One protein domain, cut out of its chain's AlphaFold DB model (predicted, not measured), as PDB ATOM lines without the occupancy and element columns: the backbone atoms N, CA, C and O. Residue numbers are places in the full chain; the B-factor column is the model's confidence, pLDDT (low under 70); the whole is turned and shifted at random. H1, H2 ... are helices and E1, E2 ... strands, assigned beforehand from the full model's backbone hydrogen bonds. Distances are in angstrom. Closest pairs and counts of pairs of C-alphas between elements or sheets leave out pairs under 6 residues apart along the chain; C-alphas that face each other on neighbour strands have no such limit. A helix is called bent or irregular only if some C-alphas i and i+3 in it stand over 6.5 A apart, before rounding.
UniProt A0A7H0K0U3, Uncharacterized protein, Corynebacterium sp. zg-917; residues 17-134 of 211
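AT A GLANCE: This is residues 17 to 134 of the 211 residues of an uncharacterized protein of Corynebacterium sp. zg-917 (UniProt A0A7H0K0U3). The bent helix H1 sticks out with residues 17 to 40 from a body of long loops, two short helices and a small sheet. The printed part has 118 residues, with three named helices and three named strands in the order H1 H2 E1 E2 E3 H3; of the 61 residues in named elements helices hold 49 and strands 12, and the class is mostly helix. The whole is loose, with a radius of gyration of the C-alphas of 18.4 A, spanning 62 by 40 by 19 A.

HOW THE PARTS SIT: Find H1, residues 17 to 54, assigned as one helix by its hydrogen bonds but bent, with C-alphas 35 and 38 6.9 A apart. Its arm H1a, residues 17 to 35, is irregular: C-alphas 28 and 31 are 6.8 A apart. E1, E2 and E3, residues 97 to 100, 103 to 107 and 122 to 124, form a meander of antiparallel hairpins, with N 98 and O 105 3.1 A apart, N 106 and O 123 2.9 A. H2, residues 72 to 78, is on this sheet; H3, residues 126 to 129, only grazes it.

IN THESE COORDINATES: Start at C-alpha 17, (-61.221, -14.019, -22.892); H3 ends at C-alpha 129, (-20.689, 16.560, -41.414).

THE WHOLE: The printed part has no cut; long links precede H2, E1 and E3. Residues 131 to 134 have pLDDT under 70.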
ATOM      1  N   GLY A  17     -61.061 -13.600 -21.494       97.44
ATOM      2  CA  GLY A  17     -61.221 -14.019 -22.892       97.44
ATOM      3  C   GLY A  17     -60.391 -13.164 -23.852       97.44
ATOM      4  O   GLY A  17     -59.665 -13.696 -24.696       97.44
ATOM      5  N   ASP A  18     -60.435 -11.849 -23.663       97.44
ATOM      6  CA  ASP A  18     -59.713 -10.882 -24.487       97.44
ATOM      7  C   ASP A  18     -58.217 -10.926 -24.186       97.44
ATOM      8  O   ASP A  18     -57.405 -10.920 -25.109       97.44
ATOM      9  N   LEU A  19     -57.839 -11.101 -22.915       97.06
ATOM     10  CA  LEU A  19     -56.444 -11.292 -22.524       97.06
ATOM     11  C   LEU A  19     -55.838 -12.550 -23.168       97.06
ATOM     12  O   LEU A  19     -54.706 -12.519 -23.652       97.06
ATOM     13  N   ARG A  20     -56.590 -13.660 -23.233       97.44
ATOM     14  CA  ARG A  20     -56.152 -14.873 -23.952       97.44
ATOM     15  C   ARG A  20     -55.999 -14.630 -25.449       97.44
ATOM     16  O   ARG A  20     -55.021 -15.096 -26.032       97.44
ATOM     17  N   THR A  21     -56.926 -13.898 -26.057       97.81
ATOM     18  CA  THR A  21     -56.865 -13.538 -27.481       97.81
ATOM     19  C   THR A  21     -55.644 -12.669 -27.775       97.81
ATOM     20  O   THR A  21     -54.870 -12.986 -28.680       97.81
ATOM     21  N   LEU A  22     -55.408 -11.640 -26.957       96.81
ATOM     22  CA  LEU A  22     -54.238 -10.772 -27.047       96.81
ATOM     23  C   LEU A  22     -52.942 -11.577 -26.909       96.81
ATOM     24  O   LEU A  22     -52.051 -11.436 -27.741       96.81
ATOM     25  N   ARG A  23     -52.849 -12.470 -25.914       96.88
ATOM     26  CA  ARG A  23     -51.674 -13.337 -25.734       96.88
ATOM     27  C   ARG A  23     -51.409 -14.186 -26.976       96.88
ATOM     28  O   ARG A  23     -50.276 -14.239 -27.442       96.88
ATOM     29  N   THR A  24     -52.442 -14.826 -27.525       98.06
ATOM     30  CA  THR A  24     -52.319 -15.633 -28.748       98.06
ATOM     31  C   THR A  24     -51.831 -14.793 -29.923       98.06
ATOM     32  O   THR A  24     -50.902 -15.215 -30.610       98.06
ATOM     33  N   TRP A  25     -52.390 -13.600 -30.142       97.75
ATOM     34  CA  TRP A  25     -51.943 -12.705 -31.213       97.75
ATOM     35  C   TRP A  25     -50.487 -12.256 -31.024       97.75
ATOM     36  O   TRP A  25     -49.699 -12.344 -31.966       97.75
ATOM     37  N   ILE A  26     -50.096 -11.858 -29.806       97.50
ATOM     38  CA  ILE A  26     -48.711 -11.466 -29.500       97.50
ATOM     39  C   ILE A  26     -47.752 -12.605 -29.855       97.50
ATOM     40  O   ILE A  26     -46.772 -12.383 -30.560       97.50
ATOM     41  N   THR A  27     -48.038 -13.827 -29.403       97.06
ATOM     42  CA  THR A  27     -47.139 -14.974 -29.589       97.06
ATOM     43  C   THR A  27     -47.111 -15.493 -31.025       97.06
ATOM     44  O   THR A  27     -46.052 -15.874 -31.509       97.06
ATOM     45  N   THR A  28     -48.254 -15.545 -31.709       97.50
ATOM     46  CA  THR A  28     -48.353 -16.195 -33.031       97.50
ATOM     47  C   THR A  28     -48.180 -15.235 -34.200       97.50
ATOM     48  O   THR A  28     -47.889 -15.680 -35.303       97.50
ATOM     49  N   THR A  29     -48.374 -13.932 -33.981       96.88
ATOM     50  CA  THR A  29     -48.379 -12.925 -35.048       96.88
ATOM     51  C   THR A  29     -47.338 -11.843 -34.797       96.88
ATOM     52  O   THR A  29     -46.409 -11.699 -35.587       96.88
ATOM     53  N   GLU A  30     -47.452 -11.084 -33.704       96.88
ATOM     54  CA  GLU A  30     -46.632  -9.876 -33.532       96.88
ATOM     55  C   GLU A  30     -45.166 -10.182 -33.228       96.88
ATOM     56  O   GLU A  30     -44.280  -9.538 -33.790       96.88
ATOM     57  N   PHE A  31     -44.893 -11.161 -32.366       95.44
ATOM     58  CA  PHE A  31     -43.522 -11.535 -32.035       95.44
ATOM     59  C   PHE A  31     -42.779 -12.113 -33.255       95.44
ATOM     60  O   PHE A  31     -41.758 -11.530 -33.623       95.44
ATOM     61  N   PRO A  32     -43.319 -13.112 -33.990       96.25
ATOM     62  CA  PRO A  32     -42.703 -13.575 -35.235       96.25
ATOM     63  C   PRO A  32     -42.546 -12.468 -36.281       96.25
ATOM     64  O   PRO A  32     -41.518 -12.395 -36.947       96.25
ATOM     65  N   ARG A  33     -43.527 -11.558 -36.411       96.19
ATOM     66  CA  ARG A  33     -43.420 -10.407 -37.323       96.19
ATOM     67  C   ARG A  33     -42.223  -9.522 -36.972       96.19
ATOM     68  O   ARG A  33     -41.522  -9.077 -37.875       96.19
ATOM     69  N   ARG A  34     -41.984  -9.248 -35.684       93.94
ATOM     70  CA  ARG A  34     -40.829  -8.453 -35.232       93.94
ATOM     71  C   ARG A  34     -39.504  -9.177 -35.434       93.94
ATOM     72  O   ARG A  34     -38.546  -8.526 -35.828       93.94
ATOM     73  N   GLU A  35     -39.453 -10.484 -35.192       93.12
ATOM     74  CA  GLU A  35     -38.241 -11.284 -35.421       93.12
ATOM     75  C   GLU A  35     -37.886 -11.400 -36.906       93.12
ATOM     76  O   GLU A  35     -36.711 -11.338 -37.266       93.12
ATOM     77  N   ALA A  36     -38.893 -11.529 -37.773       91.50
ATOM     78  CA  ALA A  36     -38.702 -11.633 -39.215       91.50
ATOM     79  C   ALA A  36     -38.419 -10.279 -39.885       91.50
ATOM     80  O   ALA A  36     -37.774 -10.246 -40.930       91.50
ATOM     81  N   ALA A  37     -38.877  -9.161 -39.309       89.12
ATOM     82  CA  ALA A  37     -38.767  -7.842 -39.936       89.12
ATOM     83  C   ALA A  37     -37.334  -7.461 -40.369       89.12
ATOM     84  O   ALA A  37     -37.185  -7.048 -41.516       89.12
ATOM     85  N   PRO A  38     -36.274  -7.650 -39.553       88.44
ATOM     86  CA  PRO A  38     -34.906  -7.347 -39.975       88.44
ATOM     87  C   PRO A  38     -34.440  -8.195 -41.164       88.44
ATOM     88  O   PRO A  38     -33.740  -7.700 -42.038       88.44
ATOM     89  N   GLN A  39     -34.843  -9.468 -41.207       87.50
ATOM     90  CA  GLN A  39     -34.456 -10.399 -42.272       87.50
ATOM     91  C   GLN A  39     -35.175 -10.064 -43.580       87.50
ATOM     92  O   GLN A  39     -34.566 -10.114 -44.643       87.50
ATOM     93  N   ILE A  40     -36.454  -9.683 -43.499       88.31
ATOM     94  CA  ILE A  40     -37.226  -9.200 -44.649       88.31
ATOM     95  C   ILE A  40     -36.614  -7.901 -45.179       88.31
ATOM     96  O   ILE A  40     -36.372  -7.794 -46.373       88.31
ATOM     97  N   GLU A  41     -36.309  -6.944 -44.300       88.19
ATOM     98  CA  GLU A  41     -35.698  -5.669 -44.687       88.19
ATOM     99  C   GLU A  41     -34.331  -5.871 -45.358       88.19
ATOM    100  O   GLU A  41     -34.041  -5.248 -46.379       88.19
ATOM    101  N   GLN A  42     -33.517  -6.791 -44.833       85.50
ATOM    102  CA  GLN A  42     -32.251  -7.167 -45.452       85.50
ATOM    103  C   GLN A  42     -32.457  -7.826 -46.823       85.50
ATOM    104  O   GLN A  42     -31.803  -7.434 -47.786       85.50
ATOM    105  N   ALA A  43     -33.376  -8.788 -46.937       85.50
ATOM    106  CA  ALA A  43     -33.656  -9.468 -48.200       85.50
ATOM    107  C   ALA A  43     -34.191  -8.504 -49.273       85.50
ATOM    108  O   ALA A  43     -33.823  -8.610 -50.442       85.50
ATOM    109  N   GLU A  44     -35.027  -7.536 -48.888       87.69
ATOM    110  CA  GLU A  44     -35.487  -6.471 -49.782       87.69
ATOM    111  C   GLU A  44     -34.323  -5.590 -50.252       87.69
ATOM    112  O   GLU A  44     -34.222  -5.303 -51.445       87.69
ATOM    113  N   ALA A  45     -33.421  -5.194 -49.348       88.81
ATOM    114  CA  ALA A  45     -32.239  -4.410 -49.702       88.81
ATOM    115  C   ALA A  45     -31.296  -5.174 -50.649       88.81
ATOM    116  O   ALA A  45     -30.827  -4.600 -51.629       88.81
ATOM    117  N   GLU A  46     -31.062  -6.466 -50.404       88.50
ATOM    118  CA  GLU A  46     -30.246  -7.328 -51.270       88.50
ATOM    119  C   GLU A  46     -30.871  -7.502 -52.659       88.50
ATOM    120  O   GLU A  46     -30.165  -7.439 -53.667       88.50
ATOM    121  N   LEU A  47     -32.194  -7.676 -52.733       90.19
ATOM    122  CA  LEU A  47     -32.905  -7.773 -54.006       90.19
ATOM    123  C   LEU A  47     -32.811  -6.467 -54.803       90.19
ATOM    124  O   LEU A  47     -32.568  -6.503 -56.009       90.19
ATOM    125  N   VAL A  48     -32.987  -5.317 -54.149       90.50
ATOM    126  CA  VAL A  48     -32.849  -4.013 -54.815       90.50
ATOM    127  C   VAL A  48     -31.414  -3.777 -55.273       90.50
ATOM    128  O   VAL A  48     -31.224  -3.339 -56.403       90.50
ATOM    129  N   ALA A  49     -30.413  -4.134 -54.466       87.44
ATOM    130  CA  ALA A  49     -29.010  -4.028 -54.861       87.44
ATOM    131  C   ALA A  49     -28.709  -4.861 -56.120       87.44
ATOM    132  O   ALA A  49     -28.104  -4.351 -57.058       87.44
ATOM    133  N   GLN A  50     -29.201  -6.104 -56.190       86.00
ATOM    134  CA  GLN A  50     -29.058  -6.949 -57.384       86.00
ATOM    135  C   GLN A  50     -29.762  -6.351 -58.608       86.00
ATOM    136  O   GLN A  50     -29.224  -6.392 -59.714       86.00
ATOM    137  N   LEU A  51     -30.959  -5.783 -58.427       90.94
ATOM    138  CA  LEU A  51     -31.676  -5.111 -59.513       90.94
ATOM    139  C   LEU A  51     -30.910  -3.891 -60.022       90.94
ATOM    140  O   LEU A  51     -30.815  -3.715 -61.228       90.94
ATOM    141  N   GLN A  52     -30.343  -3.078 -59.132       91.25
ATOM    142  CA  GLN A  52     -29.554  -1.899 -59.497       91.25
ATOM    143  C   GLN A  52     -28.210  -2.271 -60.135       91.25
ATOM    144  O   GLN A  52     -27.751  -1.579 -61.034       91.25
ATOM    145  N   GLU A  53     -27.598  -3.389 -59.738       91.62
ATOM    146  CA  GLU A  53     -26.402  -3.917 -60.404       91.62
ATOM    147  C   GLU A  53     -26.707  -4.353 -61.849       91.62
ATOM    148  O   GLU A  53     -25.927  -4.087 -62.762       91.62
ATOM    149  N   GLN A  54     -27.863  -4.990 -62.072       93.06
ATOM    150  CA  GLN A  54     -28.312  -5.416 -63.405       93.06
ATOM    151  C   GLN A  54     -28.853  -4.260 -64.257       93.06
ATOM    152  O   GLN A  54     -28.736  -4.295 -65.482       93.06
ATOM    153  N   HIS A  55     -29.431  -3.252 -63.606       92.00
ATOM    154  CA  HIS A  55     -30.065  -2.084 -64.207       92.00
ATOM    155  C   HIS A  55     -29.586  -0.796 -63.519       92.00
ATOM    156  O   HIS A  55     -30.337  -0.198 -62.735       92.00
ATOM    157  N   PRO A  56     -28.345  -0.345 -63.788       91.56
ATOM    158  CA  PRO A  56     -27.770   0.835 -63.141       91.56
ATOM    159  C   PRO A  56     -28.582   2.115 -63.352       91.56
ATOM    160  O   PRO A  56     -28.534   3.017 -62.524       91.56
ATOM    161  N   GLU A  57     -29.371   2.195 -64.425       92.06
ATOM    162  CA  GLU A  57     -30.290   3.303 -64.698       92.06
ATOM    163  C   GLU A  57     -31.416   3.455 -63.664       92.06
ATOM    164  O   GLU A  57     -32.055   4.506 -63.608       92.06
ATOM    165  N   LEU A  58     -31.686   2.414 -62.868       91.81
ATOM    166  CA  LEU A  58     -32.662   2.457 -61.780       91.81
ATOM    167  C   LEU A  58     -32.067   3.029 -60.492       91.81
ATOM    168  O   LEU A  58     -32.829   3.478 -59.637       91.81
ATOM    169  N   ALA A  59     -30.741   2.987 -60.332       91.81
ATOM    170  CA  ALA A  59     -30.086   3.448 -59.121       91.81
ATOM    171  C   ALA A  59     -30.215   4.976 -58.999       91.81
ATOM    172  O   ALA A  59     -29.898   5.697 -59.950       91.81
ATOM    173  N   PRO A  60     -30.684   5.496 -57.852       94.94
ATOM    174  CA  PRO A  60     -30.658   6.930 -57.624       94.94
ATOM    175  C   PRO A  60     -29.212   7.420 -57.482       94.94
ATOM    176  O   PRO A  60     -28.312   6.647 -57.164       94.94
ATOM    177  N   ASP A  61     -28.995   8.720 -57.672       96.12
ATOM    178  CA  ASP A  61     -27.709   9.342 -57.355       96.12
ATOM    179  C   ASP A  61     -27.606   9.589 -55.842       96.12
ATOM    180  O   ASP A  61     -28.521  10.155 -55.231       96.12
ATOM    181  N   TYR A  62     -26.515   9.135 -55.231       95.62
ATOM    182  CA  TYR A  62     -26.233   9.281 -53.805       95.62
ATOM    183  C   TYR A  62     -24.732   9.187 -53.529       95.62
ATOM    184  O   TYR A  62     -23.980   8.539 -54.256       95.62
ATOM    185  N   ALA A  63     -24.299   9.792 -52.424       93.31
ATOM    186  CA  ALA A  63     -22.972   9.552 -51.869       93.31
ATOM    187  C   ALA A  63     -23.031   8.433 -50.815       93.31
ATOM    188  O   ALA A  63     -24.062   8.223 -50.179       93.31
ATOM    189  N   THR A  64     -21.934   7.710 -50.604       87.31
ATOM    190  CA  THR A  64     -21.812   6.722 -49.510       87.31
ATOM    191  C   THR A  64     -20.988   7.240 -48.338       87.31
ATOM    192  O   THR A  64     -21.076   6.701 -47.238       87.31
ATOM    193  N   ASP A  65     -20.173   8.263 -48.580       84.44
ATOM    194  CA  ASP A  65     -19.375   8.954 -47.578       84.44
ATOM    195  C   ASP A  65     -19.067  10.370 -48.075       84.44
ATOM    196  O   ASP A  65     -18.986  10.593 -49.288       84.44
ATOM    197  N   VAL A  66     -18.903  11.318 -47.155       88.00
ATOM    198  CA  VAL A  66     -18.476  12.684 -47.473       88.00
ATOM    199  C   VAL A  66     -17.494  13.179 -46.426       88.00
ATOM    200  O   VAL A  66     -17.654  12.954 -45.228       88.00
ATOM    201  N   GLU A  67     -16.478  13.906 -46.876       86.31
ATOM    202  CA  GLU A  67     -15.586  14.607 -45.960       86.31
ATOM    203  C   GLU A  67     -16.333  15.730 -45.242       86.31
ATOM    204  O   GLU A  67     -17.076  16.491 -45.875       86.31
ATOM    205  N   VAL A  68     -16.054  15.872 -43.943       84.88
ATOM    206  CA  VAL A  68     -16.564  16.966 -43.110       84.88
ATOM    207  C   VAL A  68     -16.285  18.304 -43.797       84.88
ATOM    208  O   VAL A  68     -15.169  18.574 -44.245       84.88
ATOM    209  N   ALA A  69     -17.318  19.127 -43.893       84.50
ATOM    210  CA  ALA A  69     -17.285  20.444 -44.497       84.50
ATOM    211  C   ALA A  69     -17.190  21.540 -43.428       84.50
ATOM    212  O   ALA A  69     -17.624  21.365 -42.286       84.50
ATOM    213  N   GLU A  70     -16.621  22.680 -43.812       79.44
ATOM    214  CA  GLU A  70     -16.568  23.879 -42.968       79.44
ATOM    215  C   GLU A  70     -17.870  24.676 -43.055       79.44
ATOM    216  O   GLU A  70     -18.318  25.244 -42.064       79.44
ATOM    217  N   THR A  71     -18.514  24.666 -44.226       85.56
ATOM    218  CA  THR A  71     -19.774  25.368 -44.461       85.56
ATOM    219  C   THR A  71     -20.874  24.427 -44.951       85.56
ATOM    220  O   THR A  71     -20.625  23.355 -45.510       85.56
ATOM    221  N   LEU A  72     -22.125  24.855 -44.764       86.56
ATOM    222  CA  LEU A  72     -23.307  24.166 -45.290       86.56
ATOM    223  C   LEU A  72     -23.288  24.092 -46.824       86.56
ATOM    224  O   LEU A  72     -23.690  23.086 -47.406       86.56
ATOM    225  N   GLU A  73     -22.801  25.147 -47.477       89.62
ATOM    226  CA  GLU A  73     -22.695  25.216 -48.933       89.62
ATOM    227  C   GLU A  73     -21.701  24.175 -49.461       89.62
ATOM    228  O   GLU A  73     -22.045  23.411 -50.366       89.62
ATOM    229  N   ASP A  74     -20.528  24.059 -48.831       90.00
ATOM    230  CA  ASP A  74     -19.525  23.051 -49.187       90.00
ATOM    231  C   ASP A  74     -20.044  21.627 -48.971       90.00
ATOM    232  O   ASP A  74     -19.806  20.741 -49.795       90.00
ATOM    233  N   LEU A  75     -20.784  21.395 -47.883       90.44
ATOM    234  CA  LEU A  75     -21.423  20.105 -47.631       90.44
ATOM    235  C   LEU A  75     -22.420  19.766 -48.744       90.44
ATOM    236  O   LEU A  75     -22.413  18.666 -49.296       90.44
ATOM    237  N   PHE A  76     -23.276  20.719 -49.107       93.75
ATOM    238  CA  PHE A  76     -24.307  20.504 -50.117       93.75
ATOM    239  C   PHE A  76     -23.752  20.442 -51.535       93.75
ATOM    240  O   PHE A  76     -24.372  19.805 -52.386       93.75
ATOM    241  N   ALA A  77     -22.599  21.042 -51.813       93.62
ATOM    242  CA  ALA A  77     -21.911  20.872 -53.088       93.62
ATOM    243  C   ALA A  77     -21.443  19.420 -53.303       93.62
ATOM    244  O   ALA A  77     -21.419  18.951 -54.439       93.62
ATOM    245  N   LYS A  78     -21.129  18.696 -52.219       92.50
ATOM    246  CA  LYS A  78     -20.677  17.292 -52.250       92.50
ATOM    247  C   LYS A  78     -21.819  16.271 -52.270       92.50
ATOM    248  O   LYS A  78     -21.581  15.104 -52.569       92.50
ATOM    249  N   LEU A  79     -23.039  16.684 -51.927       95.75
ATOM    250  CA  LEU A  79     -24.184  15.786 -51.788       95.75
ATOM    251  C   LEU A  79     -25.137  15.870 -52.989       95.75
ATOM    252  O   LEU A  79     -25.626  16.964 -53.311       95.75
ATOM    253  N   PRO A  80     -25.489  14.722 -53.598       97.62
ATOM    254  CA  PRO A  80     -26.574  14.648 -54.567       97.62
ATOM    255  C   PRO A  80     -27.896  15.121 -53.967       97.62
ATOM    256  O   PRO A  80     -28.195  14.870 -52.796       97.62
ATOM    257  N   ALA A  81     -28.699  15.823 -54.766       97.56
ATOM    258  CA  ALA A  81     -30.049  16.191 -54.358       97.56
ATOM    259  C   ALA A  81     -30.938  14.945 -54.327       97.56
ATOM    260  O   ALA A  81     -30.900  14.130 -55.248       97.56
ATOM    261  N   TRP A  82     -31.755  14.814 -53.284       97.88
ATOM    262  CA  TRP A  82     -32.747  13.750 -53.226       97.88
ATOM    263  C   TRP A  82     -33.746  13.870 -54.383       97.88
ATOM    264  O   TRP A  82     -34.224  14.962 -54.703       97.88
ATOM    265  N   VAL A  83     -34.087  12.730 -54.983       96.88
ATOM    266  CA  VAL A  83     -35.090  12.612 -56.043       96.88
ATOM    267  C   VAL A  83     -36.109  11.559 -55.638       96.88
ATOM    268  O   VAL A  83     -35.740  10.468 -55.214       96.88
ATOM    269  N   GLN A  84     -37.396  11.866 -55.810       95.62
ATOM    270  CA  GLN A  84     -38.491  10.949 -55.501       95.62
ATOM    271  C   GLN A  84     -38.355   9.626 -56.278       95.62
ATOM    272  O   GLN A  84     -38.461   9.629 -57.510       95.62
ATOM    273  N   PRO A  85     -38.211   8.480 -55.586       96.00
ATOM    274  CA  PRO A  85     -38.219   7.176 -56.237       96.00
ATOM    275  C   PRO A  85     -39.568   6.883 -56.894       96.00
ATOM    276  O   PRO A  85     -40.623   7.195 -56.335       96.00
ATOM    277  N   THR A  86     -39.539   6.247 -58.066       92.31
ATOM    278  CA  THR A  86     -40.742   5.846 -58.821       92.31
ATOM    279  C   THR A  86     -41.189   4.420 -58.498       92.31
ATOM    280  O   THR A  86     -42.349   4.063 -58.694       92.31
ATOM    281  N   SER A  87     -40.274   3.598 -57.980       92.38
ATOM    282  CA  SER A  87     -40.517   2.224 -57.545       92.38
ATOM    283  C   SER A  87     -39.541   1.806 -56.438       92.38
ATOM    284  O   SER A  87     -38.579   2.516 -56.138       92.38
ATOM    285  N   LYS A  88     -39.743   0.609 -55.867       89.44
ATOM    286  CA  LYS A  88     -38.793   0.004 -54.920       89.44
ATOM    287  C   LYS A  88     -37.408  -0.242 -55.521       89.44
ATOM    288  O   LYS A  88     -36.431  -0.146 -54.795       89.44
ATOM    289  N   ALA A  89     -37.311  -0.506 -56.823       92.38
ATOM    290  CA  ALA A  89     -36.021  -0.708 -57.484       92.38
ATOM    291  C   ALA A  89     -35.193   0.588 -57.566       92.38
ATOM    292  O   ALA A  89     -33.970   0.534 -57.597       92.38
ATOM    293  N   SER A  90     -35.858   1.747 -57.537       94.88
ATOM    294  CA  SER A  90     -35.220   3.069 -57.460       94.88
ATOM    295  C   SER A  90     -35.095   3.610 -56.032       94.88
ATOM    296  O   SER A  90     -34.863   4.800 -55.841       94.88
ATOM    297  N   ALA A  91     -35.335   2.773 -55.019       95.38
ATOM    298  CA  ALA A  91     -35.186   3.177 -53.628       95.38
ATOM    299  C   ALA A  91     -33.711   3.411 -53.284       95.38
ATOM    300  O   ALA A  91     -32.810   2.784 -53.849       95.38
ATOM    301  N   TYR A  92     -33.482   4.294 -52.319       96.25
ATOM    302  CA  TYR A  92     -32.151   4.568 -51.805       96.25
ATOM    303  C   TYR A  92     -31.698   3.415 -50.908       96.25
ATOM    304  O   TYR A  92     -32.415   3.084 -49.953       96.25
ATOM    305  N   PRO A  93     -30.534   2.798 -51.183       92.81
ATOM    306  CA  PRO A  93     -29.991   1.763 -50.319       92.81
ATOM    307  C   PRO A  93     -29.617   2.324 -48.936       92.81
ATOM    308  O   PRO A  93     -29.434   3.538 -48.777       92.81
ATOM    309  N   PRO A  94     -29.474   1.457 -47.915       89.50
ATOM    310  CA  PRO A  94     -28.932   1.863 -46.621       89.50
ATOM    311  C   PRO A  94     -27.602   2.613 -46.780       89.50
ATOM    312  O   PRO A  94     -26.815   2.293 -47.667       89.50
ATOM    313  N   MET A  95     -27.346   3.584 -45.902       90.94
ATOM    314  CA  MET A  95     -26.165   4.461 -45.901       90.94
ATOM    315  C   MET A  95     -26.076   5.482 -47.042       90.94
ATOM    316  O   MET A  95     -25.127   6.261 -47.061       90.94
ATOM    317  N   SER A  96     -27.063   5.548 -47.939       95.50
ATOM    318  CA  SER A  96     -27.126   6.619 -48.940       95.50
ATOM    319  C   SER A  96     -27.168   7.992 -48.279       95.50
ATOM    320  O   SER A  96     -27.970   8.216 -47.369       95.50
ATOM    321  N   LEU A  97     -26.343   8.907 -48.779       96.88
ATOM    322  CA  LEU A  97     -26.276  10.304 -48.377       96.88
ATOM    323  C   LEU A  97     -26.809  11.198 -49.495       96.88
ATOM    324  O   LEU A  97     -26.366  11.117 -50.643       96.88
ATOM    325  N   VAL A  98     -27.744  12.072 -49.129       97.94
ATOM    326  CA  VAL A  98     -28.373  13.047 -50.027       97.94
ATOM    327  C   VAL A  98     -28.593  14.369 -49.305       97.94
ATOM    328  O   VAL A  98     -28.649  14.418 -48.075       97.94
ATOM    329  N   LYS A  99     -28.786  15.443 -50.070       97.50
ATOM    330  CA  LYS A  99     -29.325  16.703 -49.553       97.50
ATOM    331  C   LYS A  99     -30.808  16.842 -49.881       97.50
ATOM    332  O   LYS A  99     -31.242  16.547 -50.996       97.50
ATOM    333  N   HIS A 100     -31.574  17.338 -48.921       97.38
ATOM    334  CA  HIS A 100     -32.980  17.687 -49.093       97.38
ATOM    335  C   HIS A 100     -33.349  18.802 -48.110       97.38
ATOM    336  O   HIS A 100     -32.917  18.754 -46.967       97.38
ATOM    337  N   SER A 101     -34.128  19.804 -48.534       92.50
ATOM    338  CA  SER A 101     -34.643  20.868 -47.646       92.50
ATOM    339  C   SER A 101     -33.597  21.468 -46.686       92.50
ATOM    340  O   SER A 101     -33.802  21.508 -45.476       92.50
ATOM    341  N   GLU A 102     -32.457  21.894 -47.240       91.56
ATOM    342  CA  GLU A 102     -31.331  22.491 -46.498       91.56
ATOM    343  C   GLU A 102     -30.738  21.602 -45.394       91.56
ATOM    344  O   GLU A 102     -30.216  22.094 -44.393       91.56
ATOM    345  N   ARG A 103     -30.796  20.279 -45.572       94.00
ATOM    346  CA  ARG A 103     -30.213  19.296 -44.654       94.00
ATOM    347  C   ARG A 103     -29.548  18.157 -45.409       94.00
ATOM    348  O   ARG A 103     -29.939  17.823 -46.530       94.00
ATOM    349  N   ALA A 104     -28.559  17.548 -44.766       94.50
ATOM    350  CA  ALA A 104     -27.959  16.293 -45.191       94.50
ATOM    351  C   ALA A 104     -28.663  15.126 -44.491       94.50
ATOM    352  O   ALA A 104     -28.812  15.120 -43.268       94.50
ATOM    353  N   TYR A 105     -29.062  14.123 -45.267       96.81
ATOM    354  CA  TYR A 105     -29.768  12.952 -44.769       96.81
ATOM    355  C   TYR A 105     -29.023  11.667 -45.091       96.81
ATOM    356  O   TYR A 105     -28.519  11.497 -46.199       96.81
ATOM    357  N   ARG A 106     -29.030  10.741 -44.130       96.81
ATOM    358  CA  ARG A 106     -28.534   9.373 -44.273       96.81
ATOM    359  C   ARG A 106     -29.683   8.375 -44.220       96.81
ATOM    360  O   ARG A 106     -30.467   8.375 -43.272       96.81
ATOM    361  N   ALA A 107     -29.781   7.500 -45.213       94.94
ATOM    362  CA  ALA A 107     -30.740   6.402 -45.193       94.94
ATOM    363  C   ALA A 107     -30.331   5.370 -44.128       94.94
ATOM    364  O   ALA A 107     -29.262   4.766 -44.208       94.94
ATOM    365  N   ARG A 108     -31.189   5.122 -43.132       93.31
ATOM    366  CA  ARG A 108     -30.961   4.100 -42.087       93.31
ATOM    367  C   ARG A 108     -31.269   2.683 -42.565       93.31
ATOM    368  O   ARG A 108     -30.834   1.710 -41.957       93.31
ATOM    369  N   ARG A 109     -32.058   2.591 -43.631       90.44
ATOM    370  CA  ARG A 109     -32.536   1.372 -44.279       90.44
ATOM    371  C   ARG A 109     -32.901   1.678 -45.722       90.44
ATOM    372  O   ARG A 109     -32.933   2.847 -46.100       90.44
ATOM    373  N   LEU A 110     -33.241   0.650 -46.494       93.19
ATOM    374  CA  LEU A 110     -33.812   0.835 -47.824       93.19
ATOM    375  C   LEU A 110     -35.050   1.744 -47.734       93.19
ATOM    376  O   LEU A 110     -35.996   1.438 -47.000       93.19
ATOM    377  N   THR A 111     -35.055   2.862 -48.461       94.94
ATOM    378  CA  THR A 111     -36.155   3.831 -48.373       94.94
ATOM    379  C   THR A 111     -36.537   4.456 -49.709       94.94
ATOM    380  O   THR A 111     -35.704   4.769 -50.556       94.94
ATOM    381  N   ASP A 112     -37.846   4.628 -49.884       94.69
ATOM    382  CA  ASP A 112     -38.494   5.300 -51.010       94.69
ATOM    383  C   ASP A 112     -39.250   6.573 -50.587       94.69
ATOM    384  O   ASP A 112     -39.989   7.161 -51.381       94.69
ATOM    385  N   LYS A 113     -39.115   6.972 -49.316       95.38
ATOM    386  CA  LYS A 113     -39.837   8.102 -48.728       95.38
ATOM    387  C   LYS A 113     -39.017   9.378 -48.792       95.38
ATOM    388  O   LYS A 113     -37.792   9.341 -48.846       95.38
ATOM    389  N   GLU A 114     -39.724  10.498 -48.775       96.62
ATOM    390  CA  GLU A 114     -39.130  11.829 -48.739       96.62
ATOM    391  C   GLU A 114     -38.447  12.089 -47.382       96.62
ATOM    392  O   GLU A 114     -39.085  11.875 -46.341       96.62
ATOM    393  N   PRO A 115     -37.177  12.539 -47.365       96.69
ATOM    394  CA  PRO A 115     -36.468  12.877 -46.137       96.69
ATOM    395  C   PRO A 115     -37.124  14.029 -45.373       96.69
ATOM    396  O   PRO A 115     -37.525  15.033 -45.961       96.69
ATOM    397  N   GLY A 116     -37.167  13.908 -44.047       89.06
ATOM    398  CA  GLY A 116     -37.795  14.874 -43.146       89.06
ATOM    399  C   GLY A 116     -39.273  14.588 -42.865       89.06
ATOM    400  O   GLY A 116     -39.912  15.357 -42.144       89.06
ATOM    401  N   THR A 117     -39.823  13.486 -43.385       90.19
ATOM    402  CA  THR A 117     -41.213  13.081 -43.133       90.19
ATOM    403  C   THR A 117     -41.301  12.001 -42.040       90.19
ATOM    404  O   THR A 117     -40.332  11.298 -41.749       90.19
ATOM    405  N   PRO A 118     -42.445  11.838 -41.353       84.00
ATOM    406  CA  PRO A 118     -42.566  10.800 -40.333       84.00
ATOM    407  C   PRO A 118     -42.350   9.388 -40.900       84.00
ATOM    408  O   PRO A 118     -42.959   9.012 -41.899       84.00
ATOM    409  N   PHE A 119     -41.547   8.575 -40.203       80.69
ATOM    410  CA  PHE A 119     -41.237   7.178 -40.568       80.69
ATOM    411  C   PHE A 119     -40.551   7.003 -41.935       80.69
ATOM    412  O   PHE A 119     -40.602   5.922 -42.529       80.69
ATOM    413  N   ASP A 120     -39.871   8.047 -42.397       89.00
ATOM    414  CA  ASP A 120     -39.210   8.126 -43.698       89.00
ATOM    415  C   ASP A 120     -37.986   7.209 -43.866       89.00
ATOM    416  O   ASP A 120     -37.555   6.943 -44.980       89.00
ATOM    417  N   GLY A 121     -37.427   6.686 -42.776       89.81
ATOM    418  CA  GLY A 121     -36.215   5.865 -42.823       89.81
ATOM    419  C   GLY A 121     -34.926   6.661 -43.039       89.81
ATOM    420  O   GLY A 121     -33.875   6.039 -43.182       89.81
ATOM    421  N   TRP A 122     -34.982   7.990 -42.998       95.88
ATOM    422  CA  TRP A 122     -33.821   8.871 -43.040       95.88
ATOM    423  C   TRP A 122     -33.395   9.283 -41.625       95.88
ATOM    424  O   TRP A 122     -34.082   9.031 -40.626       95.88
ATOM    425  N   GLU A 123     -32.204   9.854 -41.540       94.56
ATOM    426  CA  GLU A 123     -31.596  10.447 -40.355       94.56
ATOM    427  C   GLU A 123     -30.945  11.763 -40.770       94.56
ATOM    428  O   GLU A 123     -30.209  11.790 -41.754       94.56
ATOM    429  N   ASP A 124     -31.227  12.846 -40.047       94.38
ATOM    430  CA  ASP A 124     -30.560  14.130 -40.258       94.38
ATOM    431  C   ASP A 124     -29.133  14.046 -39.708       94.38
ATOM    432  O   ASP A 124     -28.922  13.891 -38.506       94.38
ATOM    433  N   VAL A 125     -28.162  14.116 -40.612       92.88
ATOM    434  CA  VAL A 125     -26.729  14.011 -40.317       92.88
ATOM    435  C   VAL A 125     -26.004  15.322 -40.599       92.88
ATOM    436  O   VAL A 125     -24.777  15.356 -40.628       92.88
ATOM    437  N   THR A 126     -26.735  16.424 -40.782       89.81
ATOM    438  CA  THR A 126     -26.160  17.734 -41.129       89.81
ATOM    439  C   THR A 126     -25.085  18.155 -40.130       89.81
ATOM    440  O   THR A 126     -23.963  18.460 -40.517       89.81
ATOM    441  N   ALA A 127     -25.388  18.077 -38.832       86.00
ATOM    442  CA  ALA A 127     -24.444  18.428 -37.772       86.00
ATOM    443  C   ALA A 127     -23.241  17.472 -37.677       86.00
ATOM    444  O   ALA A 127     -22.204  17.859 -37.158       86.00
ATOM    445  N   HIS A 128     -23.363  16.233 -38.168       85.81
ATOM    446  CA  HIS A 128     -22.259  15.271 -38.155       85.81
ATOM    447  C   HIS A 128     -21.175  15.629 -39.179       85.81
ATOM    448  O   HIS A 128     -19.994  15.385 -38.944       85.81
ATOM    449  N   TYR A 129     -21.582  16.216 -40.308       86.31
ATOM    450  CA  TYR A 129     -20.689  16.560 -41.414       86.31
ATOM    451  C   TYR A 129     -20.342  18.046 -41.491       86.31
ATOM    452  O   TYR A 129     -19.564  18.437 -42.358       86.31
ATOM    453  N   LEU A 130     -20.872  18.865 -40.589       85.19
ATOM    454  CA  LEU A 130     -20.385  20.216 -40.356       85.19
ATOM    455  C   LEU A 130     -19.365  20.177 -39.224       85.19
ATOM    456  O   LEU A 130     -19.639  19.614 -38.163       85.19
ATOM    457  N   ARG A 131     -18.193  20.788 -39.421       69.56
ATOM    458  CA  ARG A 131     -17.314  21.049 -38.278       69.56
ATOM    459  C   ARG A 131     -18.075  21.929 -37.277       69.56
ATOM    460  O   ARG A 131     -18.650  22.935 -37.694       69.56
ATOM    461  N   PRO A 132     -18.040  21.621 -35.969       55.12
ATOM    462  CA  PRO A 132     -18.212  22.670 -34.977       55.12
ATOM    463  C   PRO A 132     -17.140  23.709 -35.295       55.12
ATOM    464  O   PRO A 132     -15.985  23.320 -35.500       55.12
ATOM    465  N   GLU A 133     -17.513  24.982 -35.414       45.94
ATOM    466  CA  GLU A 133     -16.541  26.059 -35.589       45.94
ATOM    467  C   GLU A 133     -15.339  25.800 -34.672       45.94
ATOM    468  O   GLU A 133     -15.509  25.504 -33.482       45.94
ATOM    469  N   LEU A 134     -14.119  25.874 -35.217       37.09
ATOM    470  CA  LEU A 134     -12.986  26.162 -34.354       37.09
ATOM    471  C   LEU A 134     -13.363  27.485 -33.693       37.09
ATOM    472  O   LEU A 134     -13.338  28.526 -34.344       37.09
TER     473      LEU A 134